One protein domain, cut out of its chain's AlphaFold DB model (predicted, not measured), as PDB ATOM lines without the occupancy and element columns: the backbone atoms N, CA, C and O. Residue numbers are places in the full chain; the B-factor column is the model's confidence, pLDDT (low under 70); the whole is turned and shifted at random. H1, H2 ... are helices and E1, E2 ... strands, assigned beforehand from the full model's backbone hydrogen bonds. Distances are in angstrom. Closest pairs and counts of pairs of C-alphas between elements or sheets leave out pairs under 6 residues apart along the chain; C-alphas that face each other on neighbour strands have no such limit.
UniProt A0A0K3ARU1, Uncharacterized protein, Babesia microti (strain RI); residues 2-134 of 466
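This is residues 2 to 134 of the 466 residues of an uncharacterized protein of Babesia microti (strain RI) (UniProt A0A0K3ARU1). Two sheets of unequal size sit partly face to face as a sandwich: a long, twisted wall of five strands, E2, E3, E6, E7 and E8, and a smaller sheet of three, E1, E4 and E5, over part of it. H1 grazes the larger sheet near one end of the domain, while H2 and H3 lie near the other end, with H3 packed on E6. The printed part has 133 residues, with three named helices and eight named strands in the order H1, E1 to E8, H2, H3; the larger sheet runs E2, E3, E6, E7, E8 and is antiparallel, the smaller runs E1, E4, E5 and is mixed. The class is mixed, helices and strands. The whole is compact, with a radius of gyration of the C-alphas of 15.1 A, and elongated, spanning 45 by 28 by 24 A.

Find C-alpha 2 at (8.141, -56.789, -64.040); from there H1 runs over residues 2 to 11, 15.4 A from first to last C-alpha. E1 follows at residues 19 to 24, then E2 at 33 to 38 and E3 at 41 to 46. E4, residues 54 to 61, is 20.0 A long and bends by 57 degrees at residue 57; E5 takes residues 65 to 68. Look next for C-alpha 73 at (14.605, -42.094, -52.046), where E6 begins; this longest strand, residues 73 to 84, covers 30.5 A and bends by 62 degrees at residue 76. E7, residues 87 to 96, covers 28.9 A, and E8, residues 102 to 110, covers 26.1 A. H2 is residues 119 to 124, and H3 is residues 126 to 133, ending at C-alpha 133, (-2.802, -59.066, -30.182).

Begin with the larger sheet, where E2 and E8 are the edge strands. E2 and E3 form a hairpin, with N 36 and O 43 at 3.0 A. E3 and E6 are antiparallel at 157 degrees, with N 44 and O 78 at 2.8 A. E6, E7 and E8 form a meander, each strand the antiparallel neighbour of the one before; look at N 79 and O 91, 2.9 A, and at N 90 and O 107, 2.8 A. In the smaller sheet E1 and E4 are parallel, with N 57 and O 21 at 2.9 A, and E4 and E5 form an antiparallel hairpin, with N 59 and O 67 at 2.8 A. The facing parts of the sandwich are 10.7 A centre to centre; between E4 and E6 the closest C-alphas are those of Ile 56 and Leu 75, 6.5 A. H3 is on the larger sheet at a height over the sheet of 6.7 A, only just over E6, on which 3 of its 8 C-alphas fall. The closest C-alphas of E6 and H3 are those of Gly 84 and Ile 132, 4.2 A. H2 and H3 are close but not clearly touching, the C-alphas of Asn 122 and Ile 129 being closest at 7.0 A. H2 only grazes the larger sheet with residues 121 to 124, and H1 with residues 3 to 11. In H2 and H3 every O i to N i+4 pair is within hydrogen-bond range; in H1 5 of 6 are.

The two C-alphas farthest apart are those of Ser 16 and Lys 134, 47.4 A. The printed part has no cut, and no link is long. The mean pLDDT of the printed part is 75.2; look for values under 70 at residues 2 to 21, 28 to 34, 37 to 40, 47 to 54 and 99, where the model's confidence is low.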
ATOM      1  N   SER A   2       8.930 -58.037 -63.945       35.34
ATOM      2  CA  SER A   2       8.141 -56.789 -64.040       35.34
ATOM      3  C   SER A   2       8.545 -55.672 -63.058       35.34
ATOM      4  O   SER A   2       8.457 -54.500 -63.404       35.34
ATOM      5  N   THR A   3       9.049 -56.000 -61.864       40.41
ATOM      6  CA  THR A   3       9.415 -55.021 -60.815       40.41
ATOM      7  C   THR A   3      10.630 -54.160 -61.172       40.41
ATOM      8  O   THR A   3      10.670 -52.980 -60.842       40.41
ATOM      9  N   ALA A   4      11.608 -54.733 -61.882       35.41
ATOM     10  CA  ALA A   4      12.822 -54.024 -62.297       35.41
ATOM     11  C   ALA A   4      12.549 -52.988 -63.404       35.41
ATOM     12  O   ALA A   4      13.188 -51.943 -63.443       35.41
ATOM     13  N   ILE A   5      11.567 -53.257 -64.272       38.84
ATOM     14  CA  ILE A   5      11.178 -52.361 -65.371       38.84
ATOM     15  C   ILE A   5      10.408 -51.146 -64.833       38.84
ATOM     16  O   ILE A   5      10.640 -50.029 -65.285       38.84
ATOM     17  N   PHE A   6       9.555 -51.342 -63.819       43.97
ATOM     18  CA  PHE A   6       8.816 -50.254 -63.169       43.97
ATOM     19  C   PHE A   6       9.747 -49.273 -62.433       43.97
ATOM     20  O   PHE A   6       9.562 -48.061 -62.506       43.97
ATOM     21  N   LEU A   7      10.793 -49.798 -61.788       45.22
ATOM     22  CA  LEU A   7      11.800 -49.027 -61.051       45.22
ATOM     23  C   LEU A   7      12.715 -48.175 -61.944       45.22
ATOM     24  O   LEU A   7      13.098 -47.078 -61.558       45.22
ATOM     25  N   LEU A   8      13.058 -48.656 -63.142       40.28
ATOM     26  CA  LEU A   8      13.882 -47.902 -64.094       40.28
ATOM     27  C   LEU A   8      13.106 -46.765 -64.781       40.28
ATOM     28  O   LEU A   8      13.702 -45.749 -65.131       40.28
ATOM     29  N   TYR A   9      11.786 -46.902 -64.942       41.59
ATOM     30  CA  TYR A   9      10.944 -45.885 -65.583       41.59
ATOM     31  C   TYR A   9      10.600 -44.699 -64.667       41.59
ATOM     32  O   TYR A   9      10.431 -43.583 -65.152       41.59
ATOM     33  N   THR A  10      10.521 -44.901 -63.350       48.31
ATOM     34  CA  THR A  10      10.278 -43.813 -62.382       48.31
ATOM     35  C   THR A  10      11.499 -42.912 -62.180       48.31
ATOM     36  O   THR A  10      11.339 -41.729 -61.881       48.31
ATOM     37  N   LEU A  11      12.708 -43.430 -62.416       46.31
ATOM     38  CA  LEU A  11      13.968 -42.694 -62.269       46.31
ATOM     39  C   LEU A  11      14.187 -41.594 -63.321       46.31
ATOM     40  O   LEU A  11      14.835 -40.597 -63.014       46.31
ATOM     41  N   SER A  12      13.643 -41.727 -64.538       41.94
ATOM     42  CA  SER A  12      13.850 -40.729 -65.603       41.94
ATOM     43  C   SER A  12      12.887 -39.534 -65.550       41.94
ATOM     44  O   SER A  12      13.124 -38.537 -66.229       41.94
ATOM     45  N   LEU A  13      11.815 -39.608 -64.747       43.47
ATOM     46  CA  LEU A  13      10.711 -38.633 -64.743       43.47
ATOM     47  C   LEU A  13      10.597 -37.796 -63.457       43.47
ATOM     48  O   LEU A  13       9.795 -36.864 -63.409       43.47
ATOM     49  N   ALA A  14      11.420 -38.060 -62.437       47.41
ATOM     50  CA  ALA A  14      11.401 -37.333 -61.162       47.41
ATOM     51  C   ALA A  14      11.840 -35.850 -61.258       47.41
ATOM     52  O   ALA A  14      11.838 -35.144 -60.253       47.41
ATOM     53  N   THR A  15      12.211 -35.351 -62.442       44.81
ATOM     54  CA  THR A  15      12.767 -34.000 -62.615       44.81
ATOM     55  C   THR A  15      11.781 -32.934 -63.100       44.81
ATOM     56  O   THR A  15      12.217 -31.795 -63.251       44.81
ATOM     57  N   SER A  16      10.492 -33.221 -63.351       45.84
ATOM     58  CA  SER A  16       9.612 -32.167 -63.907       45.84
ATOM     59  C   SER A  16       8.179 -32.016 -63.387       45.84
ATOM     60  O   SER A  16       7.663 -30.915 -63.537       45.84
ATOM     61  N   TYR A  17       7.549 -32.974 -62.695       43.31
ATOM     62  CA  TYR A  17       6.246 -32.741 -62.034       43.31
ATOM     63  C   TYR A  17       6.076 -33.662 -60.807       43.31
ATOM     64  O   TYR A  17       5.702 -34.821 -60.947       43.31
ATOM     65  N   GLU A  18       6.357 -33.172 -59.589       51.91
ATOM     66  CA  GLU A  18       6.180 -33.953 -58.347       51.91
ATOM     67  C   GLU A  18       4.690 -34.023 -57.957       51.91
ATOM     68  O   GLU A  18       4.206 -33.215 -57.161       51.91
ATOM     69  N   CYS A  19       3.946 -35.005 -58.474       51.31
ATOM     70  CA  CYS A  19       2.701 -35.416 -57.824       51.31
ATOM     71  C   CYS A  19       3.069 -36.221 -56.568       51.31
ATOM     72  O   CYS A  19       3.588 -37.338 -56.661       51.31
ATOM     73  N   LYS A  20       2.864 -35.614 -55.393       62.09
ATOM     74  CA  LYS A  20       3.153 -36.215 -54.088       62.09
ATOM     75  C   LYS A  20       1.959 -37.002 -53.600       62.09
ATOM     76  O   LYS A  20       0.878 -36.444 -53.432       62.09
ATOM     77  N   LEU A  21       2.180 -38.283 -53.350       67.75
ATOM     78  CA  LEU A  21       1.171 -39.164 -52.796       67.75
ATOM     79  C   LEU A  21       1.495 -39.494 -51.337       67.75
ATOM     80  O   LEU A  21       2.653 -39.732 -50.977       67.75
ATOM     81  N   VAL A  22       0.452 -39.500 -50.514       73.50
ATOM     82  CA  VAL A  22       0.489 -39.947 -49.121       73.50
ATOM     83  C   VAL A  22      -0.136 -41.336 -49.072       73.50
ATOM     84  O   VAL A  22      -1.246 -41.534 -49.570       73.50
ATOM     85  N   LEU A  23       0.590 -42.306 -48.522       76.62
ATOM     86  CA  LEU A  23       0.080 -43.658 -48.325       76.62
ATOM     87  C   LEU A  23      -0.526 -43.777 -46.924       76.62
ATOM     88  O   LEU A  23       0.208 -43.875 -45.945       76.62
ATOM     89  N   GLU A  24      -1.853 -43.791 -46.852       78.00
ATOM     90  CA  GLU A  24      -2.625 -43.994 -45.619       78.00
ATOM     91  C   GLU A  24      -2.855 -45.496 -45.393       78.00
ATOM     92  O   GLU A  24      -3.710 -46.109 -46.035       78.00
ATOM     93  N   LEU A  25      -2.066 -46.116 -44.513       76.50
ATOM     94  CA  LEU A  25      -2.151 -47.551 -44.211       76.50
ATOM     95  C   LEU A  25      -3.375 -47.910 -43.356       76.50
ATOM     96  O   LEU A  25      -3.785 -49.072 -43.314       76.50
ATOM     97  N   ASP A  26      -3.971 -46.927 -42.684       73.44
ATOM     98  CA  ASP A  26      -5.161 -47.097 -41.854       73.44
ATOM     99  C   ASP A  26      -6.479 -47.103 -42.656       73.44
ATOM    100  O   ASP A  26      -7.540 -47.437 -42.124       73.44
ATOM    101  N   ARG A  27      -6.415 -46.782 -43.951       72.94
ATOM    102  CA  ARG A  27      -7.556 -46.764 -44.875       72.94
ATOM    103  C   ARG A  27      -7.484 -47.924 -45.848       72.94
ATOM    104  O   ARG A  27      -6.430 -48.527 -46.028       72.94
ATOM    105  N   GLU A  28      -8.618 -48.260 -46.464       64.31
ATOM    106  CA  GLU A  28      -8.628 -49.269 -47.517       64.31
ATOM    107  C   GLU A  28      -7.669 -48.834 -48.632       64.31
ATOM    108  O   GLU A  28      -7.811 -47.734 -49.179       64.31
ATOM    109  N   PRO A  29      -6.666 -49.662 -48.949       60.09
ATOM    110  CA  PRO A  29      -5.750 -49.338 -49.997       60.09
ATOM    111  C   PRO A  29      -6.530 -49.281 -51.298       60.09
ATOM    112  O   PRO A  29      -7.189 -50.242 -51.692       60.09
ATOM    113  N   THR A  30      -6.442 -48.152 -51.985       58.31
ATOM    114  CA  THR A  30      -6.923 -48.045 -53.360       58.31
ATOM    115  C   THR A  30      -6.164 -49.046 -54.250       58.31
ATOM    116  O   THR A  30      -5.224 -49.708 -53.801       58.31
ATOM    117  N   ASN A  31      -6.494 -49.134 -55.545       58.47
ATOM    118  CA  ASN A  31      -5.807 -49.966 -56.564       58.47
ATOM    119  C   ASN A  31      -4.272 -49.733 -56.694       58.47
ATOM    120  O   ASN A  31      -3.637 -50.206 -57.640       58.47
ATOM    121  N   MET A  32      -3.690 -48.962 -55.775       57.44
ATOM    122  CA  MET A  32      -2.330 -48.475 -55.659       57.44
ATOM    123  C   MET A  32      -1.417 -49.342 -54.784       57.44
ATOM    124  O   MET A  32      -0.241 -49.007 -54.693       57.44
ATOM    125  N   ILE A  33      -1.875 -50.457 -54.195       67.12
ATOM    126  CA  ILE A  33      -0.952 -51.431 -53.585       67.12
ATOM    127  C   ILE A  33      -1.209 -52.883 -53.993       67.12
ATOM    128  O   ILE A  33      -2.325 -53.272 -54.329       67.12
ATOM    129  N   LYS A  34      -0.157 -53.697 -53.910       69.75
ATOM    130  CA  LYS A  34      -0.222 -55.159 -53.933       69.75
ATOM    131  C   LYS A  34       0.171 -55.693 -52.557       69.75
ATOM    132  O   LYS A  34       1.139 -55.213 -51.971       69.75
ATOM    133  N   ILE A  35      -0.560 -56.690 -52.069       72.88
ATOM    134  CA  ILE A  35      -0.316 -57.323 -50.773       72.88
ATOM    135  C   ILE A  35       0.153 -58.760 -51.007       72.88
ATOM    136  O   ILE A  35      -0.541 -59.520 -51.674       72.88
ATOM    137  N   ASP A  36       1.299 -59.137 -50.440       72.62
ATOM    138  CA  ASP A  36       1.771 -60.529 -50.417       72.62
ATOM    139  C   ASP A  36       2.144 -60.936 -48.981       72.62
ATOM    140  O   ASP A  36       2.683 -60.138 -48.215       72.62
ATOM    141  N   TYR A  37       1.898 -62.194 -48.606       66.81
ATOM    142  CA  TYR A  37       2.277 -62.731 -47.295       66.81
ATOM    143  C   TYR A  37       3.446 -63.711 -47.428       66.81
ATOM    144  O   TYR A  37       3.358 -64.693 -48.165       66.81
ATOM    145  N   TYR A  38       4.545 -63.465 -46.709       66.56
ATOM    146  CA  TYR A  38       5.736 -64.317 -46.757       66.56
ATOM    147  C   TYR A  38       6.500 -64.307 -45.427       66.56
ATOM    148  O   TYR A  38       6.722 -63.249 -44.845       66.56
ATOM    149  N   MET A  39       6.925 -65.485 -44.947       62.44
ATOM    150  CA  MET A  39       7.733 -65.654 -43.721       62.44
ATOM    151  C   MET A  39       7.231 -64.836 -42.514       62.44
ATOM    152  O   MET A  39       7.995 -64.122 -41.870       62.44
ATOM    153  N   SER A  40       5.931 -64.926 -42.213       67.62
ATOM    154  CA  SER A  40       5.278 -64.210 -41.098       67.62
ATOM    155  C   SER A  40       5.209 -62.685 -41.229       67.62
ATOM    156  O   SER A  40       4.849 -62.013 -40.265       67.62
ATOM    157  N   LYS A  41       5.527 -62.135 -42.404       79.62
ATOM    158  CA  LYS A  41       5.426 -60.710 -42.717       79.62
ATOM    159  C   LYS A  41       4.376 -60.486 -43.800       79.62
ATOM    160  O   LYS A  41       4.291 -61.256 -44.760       79.62
ATOM    161  N   LEU A  42       3.605 -59.414 -43.657       81.81
ATOM    162  CA  LEU A  42       2.750 -58.902 -44.722       81.81
ATOM    163  C   LEU A  42       3.516 -57.822 -45.476       81.81
ATOM    164  O   LEU A  42       3.905 -56.828 -44.874       81.81
ATOM    165  N   TYR A  43       3.733 -58.005 -46.770       81.38
ATOM    166  CA  TYR A  43       4.388 -57.025 -47.622       81.38
ATOM    167  C   TYR A  43       3.345 -56.207 -48.370       81.38
ATOM    168  O   TYR A  43       2.424 -56.759 -48.971       81.38
ATOM    169  N   VAL A  44       3.523 -54.894 -48.342       80.06
ATOM    170  CA  VAL A  44       2.729 -53.903 -49.056       80.06
ATOM    171  C   VAL A  44       3.633 -53.262 -50.100       80.06
ATOM    172  O   VAL A  44       4.594 -52.560 -49.776       80.06
ATOM    173  N   PHE A  45       3.342 -53.535 -51.365       77.81
ATOM    174  CA  PHE A  45       4.073 -53.000 -52.508       77.81
ATOM    175  C   PHE A  45       3.279 -51.876 -53.160       77.81
ATOM    176  O   PHE A  45       2.060 -52.009 -53.270       77.81
ATOM    177  N   PRO A  46       3.936 -50.833 -53.686       70.88
ATOM    178  CA  PRO A  46       3.303 -49.932 -54.639       70.88
ATOM    179  C   PRO A  46       2.758 -50.737 -55.832       70.88
ATOM    180  O   PRO A  46       3.440 -51.607 -56.377       70.88
ATOM    181  N   SER A  47       1.512 -50.485 -56.219       68.06
ATOM    182  CA  SER A  47       0.870 -51.159 -57.348       68.06
ATOM    183  C   SER A  47       1.515 -50.732 -58.663       68.06
ATOM    184  O   SER A  47       1.849 -49.555 -58.830       68.06
ATOM    185  N   PRO A  48       1.599 -51.639 -59.650       63.03
ATOM    186  CA  PRO A  48       2.009 -51.280 -61.005       63.03
ATOM    187  C   PRO A  48       1.057 -50.277 -61.682       63.03
ATOM    188  O   PRO A  48       1.424 -49.697 -62.698       63.03
ATOM    189  N   ASN A  49      -0.147 -50.063 -61.135       60.44
ATOM    190  CA  ASN A  49      -1.150 -49.144 -61.680       60.44
ATOM    191  C   ASN A  49      -0.990 -47.693 -61.192       60.44
ATOM    192  O   ASN A  49      -1.816 -46.846 -61.533       60.44
ATOM    193  N   ILE A  50       0.024 -47.392 -60.372       63.69
ATOM    194  CA  ILE A  50       0.318 -46.010 -59.978       63.69
ATOM    195  C   ILE A  50       0.764 -45.230 -61.230       63.69
ATOM    196  O   ILE A  50       1.648 -45.710 -61.946       63.69
ATOM    197  N   PRO A  51       0.191 -44.041 -61.514       59.28
ATOM    198  CA  PRO A  51       0.580 -43.245 -62.672       59.28
ATOM    199  C   PRO A  51       2.080 -42.953 -62.674       59.28
ATOM    200  O   PRO A  51       2.659 -42.572 -61.652       59.28
ATOM    201  N   ILE A  52       2.697 -43.104 -63.845       54.00
ATOM    202  CA  ILE A  52       4.120 -42.836 -64.058       54.00
ATOM    203  C   ILE A  52       4.437 -41.397 -63.606       54.00
ATOM    204  O   ILE A  52       3.729 -40.464 -63.973       54.00
ATOM    205  N   GLY A  53       5.489 -41.225 -62.797       54.59
ATOM    206  CA  GLY A  53       5.889 -39.925 -62.234       54.59
ATOM    207  C   GLY A  53       5.261 -39.581 -60.875       54.59
ATOM    208  O   GLY A  53       5.584 -38.544 -60.303       54.59
ATOM    209  N   THR A  54       4.406 -40.447 -60.320       61.91
ATOM    210  CA  THR A  54       3.871 -40.271 -58.960       61.91
ATOM    211  C   THR A  54       4.841 -40.842 -57.931       61.91
ATOM    212  O   THR A  54       5.210 -42.017 -58.003       61.91
ATOM    213  N   LEU A  55       5.232 -40.025 -56.953       70.69
ATOM    214  CA  LEU A  55       6.126 -40.429 -55.869       70.69
ATOM    215  C   LEU A  55       5.354 -40.506 -54.556       70.69
ATOM    216  O   LEU A  55       4.691 -39.547 -54.154       70.69
ATOM    217  N   ILE A  56       5.470 -41.639 -53.862       77.12
ATOM    218  CA  ILE A  56       5.016 -41.736 -52.474       77.12
ATOM    219  C   ILE A  56       6.019 -40.953 -51.636       77.12
ATOM    220  O   ILE A  56       7.187 -41.329 -51.544       77.12
ATOM    221  N   SER A  57       5.566 -39.836 -51.080       79.94
ATOM    222  CA  SER A  57       6.410 -38.920 -50.314       79.94
ATOM    223  C   SER A  57       6.235 -39.075 -48.810       79.94
ATOM    224  O   SER A  57       7.123 -38.691 -48.052       79.94
ATOM    225  N   GLU A  58       5.099 -39.618 -48.371       86.56
ATOM    226  CA  GLU A  58       4.750 -39.754 -46.957       86.56
ATOM    227  C   GLU A  58       3.973 -41.061 -46.740       86.56
ATOM    228  O   GLU A  58       3.217 -41.501 -47.611       86.56
ATOM    229  N   ILE A  59       4.204 -41.703 -45.596       87.12
ATOM    230  CA  ILE A  59       3.520 -42.916 -45.141       87.12
ATOM    231  C   ILE A  59       2.896 -42.600 -43.791       87.12
ATOM    232  O   ILE A  59       3.604 -42.228 -42.853       87.12
ATOM    233  N   ASN A  60       1.591 -42.803 -43.698       87.81
ATOM    234  CA  ASN A  60       0.794 -42.546 -42.513       87.81
ATOM    235  C   ASN A  60       0.105 -43.829 -42.052       87.81
ATOM    236  O   ASN A  60      -0.246 -44.696 -42.855       87.81
ATOM    237  N   TRP A  61      -0.103 -43.940 -40.746       87.19
ATOM    238  CA  TRP A  61      -0.996 -44.929 -40.151       87.19
ATOM    239  C   TRP A  61      -1.920 -44.208 -39.174       87.19
ATOM    240  O   TRP A  61      -1.676 -44.200 -37.961       87.19
ATOM    241  N   GLY A  62      -2.952 -43.556 -39.716       81.75
ATOM    242  CA  GLY A  62      -3.813 -42.656 -38.951       81.75
ATOM    243  C   GLY A  62      -2.980 -41.647 -38.160       81.75
ATOM    244  O   GLY A  62      -1.980 -41.131 -38.656       81.75
ATOM    245  N   ASP A  63      -3.331 -41.450 -36.890       83.44
ATOM    246  CA  ASP A  63      -2.608 -40.541 -35.988       83.44
ATOM    247  C   ASP A  63      -1.414 -41.200 -35.263       83.44
ATOM    248  O   ASP A  63      -0.733 -40.558 -34.465       83.44
ATOM    249  N   ILE A  64      -1.163 -42.494 -35.492       84.44
ATOM    250  CA  ILE A  64      -0.212 -43.296 -34.695       84.44
ATOM    251  C   ILE A  64       1.203 -43.224 -35.268       84.44
ATOM    252  O   ILE A  64       2.189 -43.355 -34.540       84.44
ATOM    253  N   PHE A  65       1.322 -43.035 -36.579       90.88
ATOM    254  CA  PHE A  65       2.609 -43.037 -37.251       90.88
ATOM    255  C   PHE A  65       2.605 -42.124 -38.465       90.88
ATOM    256  O   PHE A  65       1.685 -42.159 -39.279       90.88
ATOM    257  N   HIS A  66       3.693 -41.374 -38.607       91.69
ATOM    258  CA  HIS A  66       3.971 -40.543 -39.764       91.69
ATOM    259  C   HIS A  66       5.444 -40.690 -40.140       91.69
ATOM    260  O   HIS A  66       6.333 -40.521 -39.301       91.69
ATOM    261  N   PHE A  67       5.707 -40.972 -41.412       90.69
ATOM    262  CA  PHE A  67       7.053 -41.039 -41.955       90.69
ATOM    263  C   PHE A  67       7.145 -40.298 -43.277       90.69
ATOM    264  O   PHE A  67       6.446 -40.612 -44.241       90.69
ATOM    265  N   LYS A  68       8.078 -39.352 -43.338       89.69
ATOM    266  CA  LYS A  68       8.366 -38.583 -44.539       89.69
ATOM    267  C   LYS A  68       9.555 -39.170 -45.280       89.69
ATOM    268  O   LYS A  68      10.661 -39.244 -44.746       89.69
ATOM    269  N   ILE A  69       9.336 -39.544 -46.533       86.31
ATOM    270  CA  ILE A  69      10.379 -40.055 -47.414       86.31
ATOM    271  C   ILE A  69      11.188 -38.864 -47.931       86.31
ATOM    272  O   ILE A  69      10.648 -37.903 -48.485       86.31
ATOM    273  N   ASN A  70      12.505 -38.908 -47.727       82.62
ATOM    274  CA  ASN A  70      13.400 -37.884 -48.254       82.62
ATOM    275  C   ASN A  70      13.448 -37.974 -49.791       82.62
ATOM    276  O   ASN A  70      13.431 -39.065 -50.353       82.62
ATOM    277  N   LYS A  71      13.553 -36.824 -50.461       78.44
ATOM    278  CA  LYS A  71      13.463 -36.666 -51.921       78.44
ATOM    279  C   LYS A  71      14.457 -37.503 -52.724       78.44
ATOM    280  O   LYS A  71      14.240 -37.687 -53.909       78.44
ATOM    281  N   ASN A  72      15.522 -37.997 -52.095       81.81
ATOM    282  CA  ASN A  72      16.540 -38.835 -52.731       81.81
ATOM    283  C   ASN A  72      16.190 -40.333 -52.723       81.81
ATOM    284  O   ASN A  72      16.999 -41.147 -53.166       81.81
ATOM    285  N   TYR A  73      15.017 -40.708 -52.205       82.94
ATOM    286  CA  TYR A  73      14.605 -42.094 -52.046       82.94
ATOM    287  C   TYR A  73      13.229 -42.371 -52.651       82.94
ATOM    288  O   TYR A  73      12.317 -41.552 -52.586       82.94
ATOM    289  N   LEU A  74      13.077 -43.582 -53.181       81.94
ATOM    290  CA  LEU A  74      11.823 -44.153 -53.656       81.94
ATOM    291  C   LEU A  74      11.357 -45.243 -52.695       81.94
ATOM    292  O   LEU A  74      12.164 -46.057 -52.244       81.94
ATOM    293  N   LEU A  75      10.054 -45.311 -52.424       83.31
ATOM    294  CA  LEU A  75       9.487 -46.441 -51.694       83.31
ATOM    295  C   LEU A  75       9.572 -47.709 -52.550       83.31
ATOM    296  O   LEU A  75       8.975 -47.775 -53.622       83.31
ATOM    297  N   ALA A  76      10.279 -48.727 -52.065       82.75
ATOM    298  CA  ALA A  76      10.304 -50.042 -52.695       82.75
ATOM    299  C   ALA A  76       9.153 -50.918 -52.180       82.75
ATOM    300  O   ALA A  76       8.398 -51.479 -52.972       82.75
ATOM    301  N   TRP A  77       9.022 -51.043 -50.858       84.44
ATOM    302  CA  TRP A  77       7.955 -51.799 -50.197       84.44
ATOM    303  C   TRP A  77       7.915 -51.489 -48.704       84.44
ATOM    304  O   TRP A  77       8.873 -50.974 -48.126       84.44
ATOM    305  N   ILE A  78       6.798 -51.840 -48.082       88.00
ATOM    306  CA  ILE A  78       6.591 -51.812 -46.637       88.00
ATOM    307  C   ILE A  78       6.360 -53.248 -46.182       88.00
ATOM    308  O   ILE A  78       5.747 -54.030 -46.906       88.00
ATOM    309  N   TYR A  79       6.829 -53.611 -44.995       88.75
ATOM    310  CA  TYR A  79       6.404 -54.843 -44.348       88.75
ATOM    311  C   TYR A  79       5.799 -54.584 -42.982       88.75
ATOM    312  O   TYR A  79       6.258 -53.723 -42.235       88.75
ATOM    313  N   LEU A  80       4.789 -55.384 -42.662       89.44
ATOM    314  CA  LEU A  80       4.157 -55.463 -41.357       89.44
ATOM    315  C   LEU A  80       4.556 -56.795 -40.742       89.44
ATOM    316  O   LEU A  80       4.239 -57.862 -41.277       89.44
ATOM    317  N   LYS A  81       5.261 -56.735 -39.620       87.75
ATOM    318  CA  LYS A  81       5.678 -57.908 -38.867       87.75
ATOM    319  C   LYS A  81       5.022 -57.866 -37.485       87.75
ATOM    320  O   LYS A  81       5.271 -56.932 -36.724       87.75
ATOM    321  N   PRO A  82       4.179 -58.852 -37.144       86.94
ATOM    322  CA  PRO A  82       3.554 -58.902 -35.832       86.94
ATOM    323  C   PRO A  82       4.629 -59.182 -34.778       86.94
ATOM    324  O   PRO A  82       5.458 -60.072 -34.971       86.94
ATOM    325  N   MET A  83       4.592 -58.447 -33.667       85.56
ATOM    326  CA  MET A  83       5.506 -58.642 -32.535       85.56
ATOM    327  C   MET A  83       4.791 -59.185 -31.290       85.56
ATOM    328  O   MET A  83       5.454 -59.605 -30.348       85.56
ATOM    329  N   GLY A  84       3.453 -59.233 -31.312       87.06
ATOM    330  CA  GLY A  84       2.621 -59.579 -30.159       87.06
ATOM    331  C   GLY A  84       2.528 -58.435 -29.145       87.06
ATOM    332  O   GLY A  84       3.059 -57.358 -29.393       87.06
ATOM    333  N   ASN A  85       1.813 -58.623 -28.034       89.44
ATOM    334  CA  ASN A  85       1.543 -57.583 -27.027       89.44
ATOM    335  C   ASN A  85       1.052 -56.258 -27.644       89.44
ATOM    336  O   ASN A  85       1.556 -55.182 -27.330       89.44
ATOM    337  N   ASN A  86       0.116 -56.347 -28.592       89.81
ATOM    338  CA  ASN A  86      -0.400 -55.223 -29.379       89.81
ATOM    339  C   ASN A  86       0.686 -54.422 -30.113       89.81
ATOM    340  O   ASN A  86       0.515 -53.238 -30.384       89.81
ATOM    341  N   THR A  87       1.800 -55.066 -30.457       91.12
ATOM    342  CA  THR A  87       2.952 -54.428 -31.092       91.12
ATOM    343  C   THR A  87       3.166 -54.951 -32.513       91.12
ATOM    344  O   THR A  87       3.034 -56.148 -32.803       91.12
ATOM    345  N   LEU A  88       3.523 -54.039 -33.414       91.31
ATOM    346  CA  LEU A  88       3.840 -54.296 -34.813       91.31
ATOM    347  C   LEU A  88       5.167 -53.627 -35.171       91.31
ATOM    348  O   LEU A  88       5.379 -52.456 -34.882       91.31
ATOM    349  N   GLU A  89       6.043 -54.349 -35.852       92.06
ATOM    350  CA  GLU A  89       7.210 -53.776 -36.514       92.06
ATOM    351  C   GLU A  89       6.816 -53.436 -37.961       92.06
ATOM    352  O   GLU A  89       6.500 -54.317 -38.767       92.06
ATOM    353  N   LEU A  90       6.789 -52.141 -38.266       92.12
ATOM    354  CA  LEU A  90       6.611 -51.572 -39.595       92.12
ATOM    355  C   LEU A  90       7.996 -51.288 -40.172       92.12
ATOM    356  O   LEU A  90       8.682 -50.382 -39.708       92.12
ATOM    357  N   GLY A  91       8.412 -52.019 -41.199       92.06
ATOM    358  CA  GLY A  91       9.658 -51.701 -41.885       92.06
ATOM    359  C   GLY A  91       9.427 -51.096 -43.257       92.06
ATOM    360  O   GLY A  91       8.645 -51.607 -44.058       92.06
ATOM    361  N   ILE A  92      10.128 -49.999 -43.523       90.75
ATOM    362  CA  ILE A  92      10.026 -49.238 -44.765       90.75
ATOM    363  C   ILE A  92      11.313 -49.463 -45.552       90.75
ATOM    364  O   ILE A  92      12.403 -49.107 -45.101       90.75
ATOM    365  N   LYS A  93      11.196 -50.074 -46.735       89.56
ATOM    366  CA  LYS A  93      12.322 -50.272 -47.645       89.56
ATOM    367  C   LYS A  93      12.337 -49.177 -48.694       89.56
ATOM    368  O   LYS A  93      11.393 -49.025 -49.468       89.56
ATOM    369  N   LEU A  94      13.448 -48.464 -48.753       88.12
ATOM    370  CA  LEU A  94      13.690 -47.360 -49.660       88.12
ATOM    371  C   LEU A  94      14.805 -47.714 -50.642       88.12
ATOM    372  O   LEU A  94      15.781 -48.365 -50.267       88.12
ATOM    373  N   LEU A  95      14.675 -47.270 -51.887       84.25
ATOM    374  CA  LEU A  95      15.721 -47.324 -52.899       84.25
ATOM    375  C   LEU A  95      16.265 -45.917 -53.132       84.25
ATOM    376  O   LEU A  95      15.495 -44.991 -53.365       84.25
ATOM    377  N   ASP A  96      17.583 -45.761 -53.084       82.81
ATOM    378  CA  ASP A  96      18.253 -44.528 -53.495       82.81
ATOM    379  C   ASP A  96      17.976 -44.243 -54.981       82.81
ATOM    380  O   ASP A  96      18.109 -45.142 -55.809       82.81
ATOM    381  N   ILE A  97      17.607 -43.010 -55.336       75.06
ATOM    382  CA  ILE A  97      17.320 -42.610 -56.727       75.06
ATOM    383  C   ILE A  97      18.549 -42.784 -57.640       75.06
ATOM    384  O   ILE A  97      18.414 -42.999 -58.838       75.06
ATOM    385  N   SER A  98      19.768 -42.798 -57.102       74.62
ATOM    386  CA  SER A  98      20.954 -43.193 -57.876       74.62
ATOM    387  C   SER A  98      20.988 -44.690 -58.242       74.62
ATOM    388  O   SER A  98      21.868 -45.115 -58.984       74.62
ATOM    389  N   GLY A  99      20.055 -45.497 -57.724       64.69
ATOM    390  CA  GLY A  99      19.881 -46.926 -58.002       64.69
ATOM    391  C   GLY A  99      20.848 -47.854 -57.261       64.69
ATOM    392  O   GLY A  99      20.764 -49.070 -57.410       64.69
ATOM    393  N   ASN A 100      21.760 -47.310 -56.451       72.44
ATOM    394  CA  ASN A 100      22.938 -48.049 -55.983       72.44
ATOM    395  C   ASN A 100      22.784 -48.709 -54.608       72.44
ATOM    396  O   ASN A 100      23.628 -49.516 -54.214       72.44
ATOM    397  N   LYS A 101      21.744 -48.363 -53.839       81.00
ATOM    398  CA  LYS A 101      21.607 -48.831 -52.457       81.00
ATOM    399  C   LYS A 101      20.155 -48.871 -52.007       81.00
ATOM    400  O   LYS A 101      19.400 -47.928 -52.226       81.00
ATOM    401  N   PHE A 102      19.798 -49.939 -51.299       84.56
ATOM    402  CA  PHE A 102      18.577 -49.969 -50.508       84.56
ATOM    403  C   PHE A 102      18.862 -49.589 -49.056       84.56
ATOM    404  O   PHE A 102      19.879 -49.992 -48.486       84.56
ATOM    405  N   ILE A 103      17.925 -48.875 -48.444       88.69
ATOM    406  CA  ILE A 103      17.916 -48.562 -47.015       88.69
ATOM    407  C   ILE A 103      16.631 -49.124 -46.421       88.69
ATOM    408  O   ILE A 103      15.588 -49.115 -47.066       88.69
ATOM    409  N   GLU A 104      16.715 -49.661 -45.212       89.69
ATOM    410  CA  GLU A 104      15.560 -50.157 -44.473       89.69
ATOM    411  C   GLU A 104      15.469 -49.429 -43.145       89.69
ATOM    412  O   GLU A 104      16.462 -49.359 -42.419       89.69
ATOM    413  N   THR A 105      14.293 -48.892 -42.840       89.06
ATOM    414  CA  THR A 105      14.024 -48.229 -41.566       89.06
ATOM    415  C   THR A 105      12.913 -48.985 -40.834       89.06
ATOM    416  O   THR A 105      11.756 -48.929 -41.261       89.06
ATOM    417  N   PRO A 106      13.244 -49.754 -39.779       91.31
ATOM    418  CA  PRO A 106      12.249 -50.406 -38.941       91.31
ATOM    419  C   PRO A 106      11.675 -49.422 -37.917       91.31
ATOM    420  O   PRO A 106      12.402 -48.635 -37.311       91.31
ATOM    421  N   HIS A 107      10.368 -49.502 -37.697       92.06
ATOM    422  CA  HIS A 107       9.623 -48.699 -36.737       92.06
ATOM    423  C   HIS A 107       8.732 -49.607 -35.895       92.06
ATOM    424  O   HIS A 107       8.003 -50.439 -36.431       92.06
ATOM    425  N   LEU A 108       8.784 -49.451 -34.575       92.25
ATOM    426  CA  LEU A 108       7.936 -50.201 -33.656       92.25
ATOM    427  C   LEU A 108       6.674 -49.389 -33.356       92.25
ATOM    428  O   LEU A 108       6.766 -48.263 -32.872       92.25
ATOM    429  N   LEU A 109       5.510 -49.963 -33.640       91.88
ATOM    430  CA  LEU A 109       4.200 -49.382 -33.365       91.88
ATOM    431  C   LEU A 109       3.539 -50.169 -32.238       91.88
ATOM    432  O   LEU A 109       3.380 -51.385 -32.351       91.88
ATOM    433  N   ILE A 110       3.150 -49.478 -31.169       91.75
ATOM    434  CA  ILE A 110       2.445 -50.062 -30.024       91.75
ATOM    435  C   ILE A 110       1.012 -49.540 -30.053       91.75
ATOM    436  O   ILE A 110       0.781 -48.334 -29.978       91.75
ATOM    437  N   PHE A 111       0.054 -50.451 -30.181       90.62
ATOM    438  CA  PHE A 111      -1.363 -50.127 -30.263       90.62
ATOM    439  C   PHE A 111      -2.042 -50.255 -28.892       90.62
ATOM    440  O   PHE A 111      -1.691 -51.139 -28.107       90.62
ATOM    441  N   PRO A 112      -3.066 -49.432 -28.605       89.88
ATOM    442  CA  PRO A 112      -3.980 -49.682 -27.494       89.88
ATOM    443  C   PRO A 112      -4.658 -51.058 -27.614       89.88
ATOM    444  O   PRO A 112      -4.936 -51.511 -28.724       89.88
ATOM    445  N   GLU A 113      -5.008 -51.693 -26.489       84.38
ATOM    446  CA  GLU A 113      -5.636 -53.032 -26.471       84.38
ATOM    447  C   GLU A 113      -6.903 -53.127 -27.336       84.38
ATOM    448  O   GLU A 113      -7.143 -54.130 -28.008       84.38
ATOM    449  N   PHE A 114      -7.688 -52.049 -27.375       85.88
ATOM    450  CA  PHE A 114      -8.945 -51.968 -28.121       85.88
ATOM    451  C   PHE A 114      -8.796 -51.301 -29.493       85.88
ATOM    452  O   PHE A 114      -9.782 -50.841 -30.068       85.88
ATOM    453  N   TYR A 115      -7.574 -51.215 -30.028       89.19
ATOM    454  CA  TYR A 115      -7.360 -50.624 -31.342       89.19
ATOM    455  C   TYR A 115      -8.084 -51.425 -32.430       89.19
ATOM    456  O   TYR A 115      -7.910 -52.645 -32.576       89.19
ATOM    457  N   ASN A 116      -8.893 -50.715 -33.214       88.12
ATOM    458  CA  ASN A 116      -9.597 -51.267 -34.359       88.12
ATOM    459  C   ASN A 116      -8.692 -51.183 -35.583       88.12
ATOM    460  O   ASN A 116      -8.490 -50.109 -36.145       88.12
ATOM    461  N   PHE A 117      -8.145 -52.329 -35.987       88.50
ATOM    462  CA  PHE A 117      -7.335 -52.407 -37.195       88.50
ATOM    463  C   PHE A 117      -8.177 -52.116 -38.449       88.50
ATOM    464  O   PHE A 117      -9.368 -52.445 -38.477       88.50
ATOM    465  N   PRO A 118      -7.558 -51.557 -39.503       85.75
ATOM    466  CA  PRO A 118      -8.235 -51.248 -40.758       85.75
ATOM    467  C   PRO A 118      -8.955 -52.458 -41.350       85.75
ATOM    468  O   PRO A 118      -8.430 -53.576 -41.339       85.75
ATOM    469  N   GLN A 119     -10.139 -52.234 -41.925       83.81
ATOM    470  CA  GLN A 119     -10.985 -53.311 -42.448       83.81
ATOM    471  C   GLN A 119     -10.263 -54.163 -43.499       83.81
ATOM    472  O   GLN A 119     -10.375 -55.387 -43.480       83.81
ATOM    473  N   TRP A 120      -9.465 -53.542 -44.367       83.38
ATOM    474  CA  TRP A 120      -8.688 -54.258 -45.377       83.38
ATOM    475  C   TRP A 120      -7.684 -55.238 -44.755       83.38
ATOM    476  O   TRP A 120      -7.499 -56.333 -45.284       83.38
ATOM    477  N   LEU A 121      -7.059 -54.889 -43.626       82.81
ATOM    478  CA  LEU A 121      -6.106 -55.762 -42.945       82.81
ATOM    479  C   LEU A 121      -6.833 -56.971 -42.352       82.81
ATOM    480  O   LEU A 121      -6.340 -58.094 -42.431       82.81
ATOM    481  N   ASN A 122      -8.040 -56.743 -41.828       81.81
ATOM    482  CA  ASN A 122      -8.902 -57.792 -41.297       81.81
ATOM    483  C   ASN A 122      -9.408 -58.747 -42.389       81.81
ATOM    484  O   ASN A 122      -9.475 -59.952 -42.169       81.81
ATOM    485  N   LEU A 123      -9.712 -58.229 -43.581       80.69
ATOM    486  CA  LEU A 123     -10.159 -59.035 -44.722       80.69
ATOM    487  C   LEU A 123      -9.015 -59.832 -45.365       80.69
ATOM    488  O   LEU A 123      -9.193 -61.001 -45.697       80.69
ATOM    489  N   ASN A 124      -7.840 -59.218 -45.532       78.50
ATOM    490  CA  ASN A 124      -6.721 -59.828 -46.258       78.50
ATOM    491  C   ASN A 124      -5.799 -60.668 -45.360       78.50
ATOM    492  O   ASN A 124      -5.152 -61.598 -45.838       78.50
ATOM    493  N   SER A 125      -5.691 -60.346 -44.066       80.44
ATOM    494  CA  SER A 125      -4.789 -61.043 -43.143       80.44
ATOM    495  C   SER A 125      -5.293 -61.029 -41.689       80.44
ATOM    496  O   SER A 125      -4.619 -60.509 -40.795       80.44
ATOM    497  N   PRO A 126      -6.445 -61.661 -41.389       80.62
ATOM    498  CA  PRO A 126      -6.972 -61.720 -40.018       80.62
ATOM    499  C   PRO A 126      -5.994 -62.405 -39.046       80.62
ATOM    500  O   PRO A 126      -5.910 -62.065 -37.867       80.62
ATOM    501  N   GLN A 127      -5.180 -63.336 -39.555       79.00
ATOM    502  CA  GLN A 127      -4.141 -64.008 -38.773       79.00
ATOM    503  C   GLN A 127      -3.035 -63.056 -38.298       79.00
ATOM    504  O   GLN A 127      -2.487 -63.268 -37.216       79.00
ATOM    505  N   LEU A 128      -2.709 -62.009 -39.067       83.56
ATOM    506  CA  LEU A 128      -1.732 -60.998 -38.659       83.56
ATOM    507  C   LEU A 128      -2.233 -60.244 -37.425       83.56
ATOM    508  O   LEU A 128      -1.496 -60.124 -36.453       83.56
ATOM    509  N   ILE A 129      -3.495 -59.806 -37.435       86.81
ATOM    510  CA  ILE A 129      -4.115 -59.083 -36.314       86.81
ATOM    511  C   ILE A 129      -4.121 -59.949 -35.054       86.81
ATOM    512  O   ILE A 129      -3.703 -59.497 -33.987       86.81
ATOM    513  N   ASN A 130      -4.518 -61.218 -35.182       84.44
ATOM    514  CA  ASN A 130      -4.491 -62.160 -34.063       84.44
ATOM    515  C   ASN A 130      -3.080 -62.320 -33.480       84.44
ATOM    516  O   ASN A 130      -2.925 -62.419 -32.267       84.44
ATOM    517  N   ARG A 131      -2.043 -62.310 -34.328       83.56
ATOM    518  CA  ARG A 131      -0.640 -62.376 -33.892       83.56
ATOM    519  C   ARG A 131      -0.149 -61.075 -33.255       83.56
ATOM    520  O   ARG A 131       0.614 -61.152 -32.305       83.56
ATOM    521  N   ILE A 132      -0.593 -59.904 -33.721       87.50
ATOM    522  CA  ILE A 132      -0.285 -58.611 -33.076       87.50
ATOM    523  C   ILE A 132      -0.869 -58.574 -31.658       87.50
ATOM    524  O   ILE A 132      -0.190 -58.163 -30.725       87.50
ATOM    525  N   ARG A 133      -2.108 -59.046 -31.482       87.56
ATOM    526  CA  ARG A 133      -2.802 -59.066 -30.182       87.56
ATOM    527  C   ARG A 133      -2.358 -60.199 -29.255       87.56
ATOM    528  O   ARG A 133      -2.724 -60.212 -28.084       87.56
ATOM    529  N   LYS A 134      -1.602 -61.171 -29.769       84.62
ATOM    530  CA  LYS A 134      -1.160 -62.344 -29.011       84.62
ATOM    531  C   LYS A 134      -0.314 -61.900 -27.820       84.62
ATOM    532  O   LYS A 134       0.660 -61.179 -28.011       84.62
TER     533      LYS A 134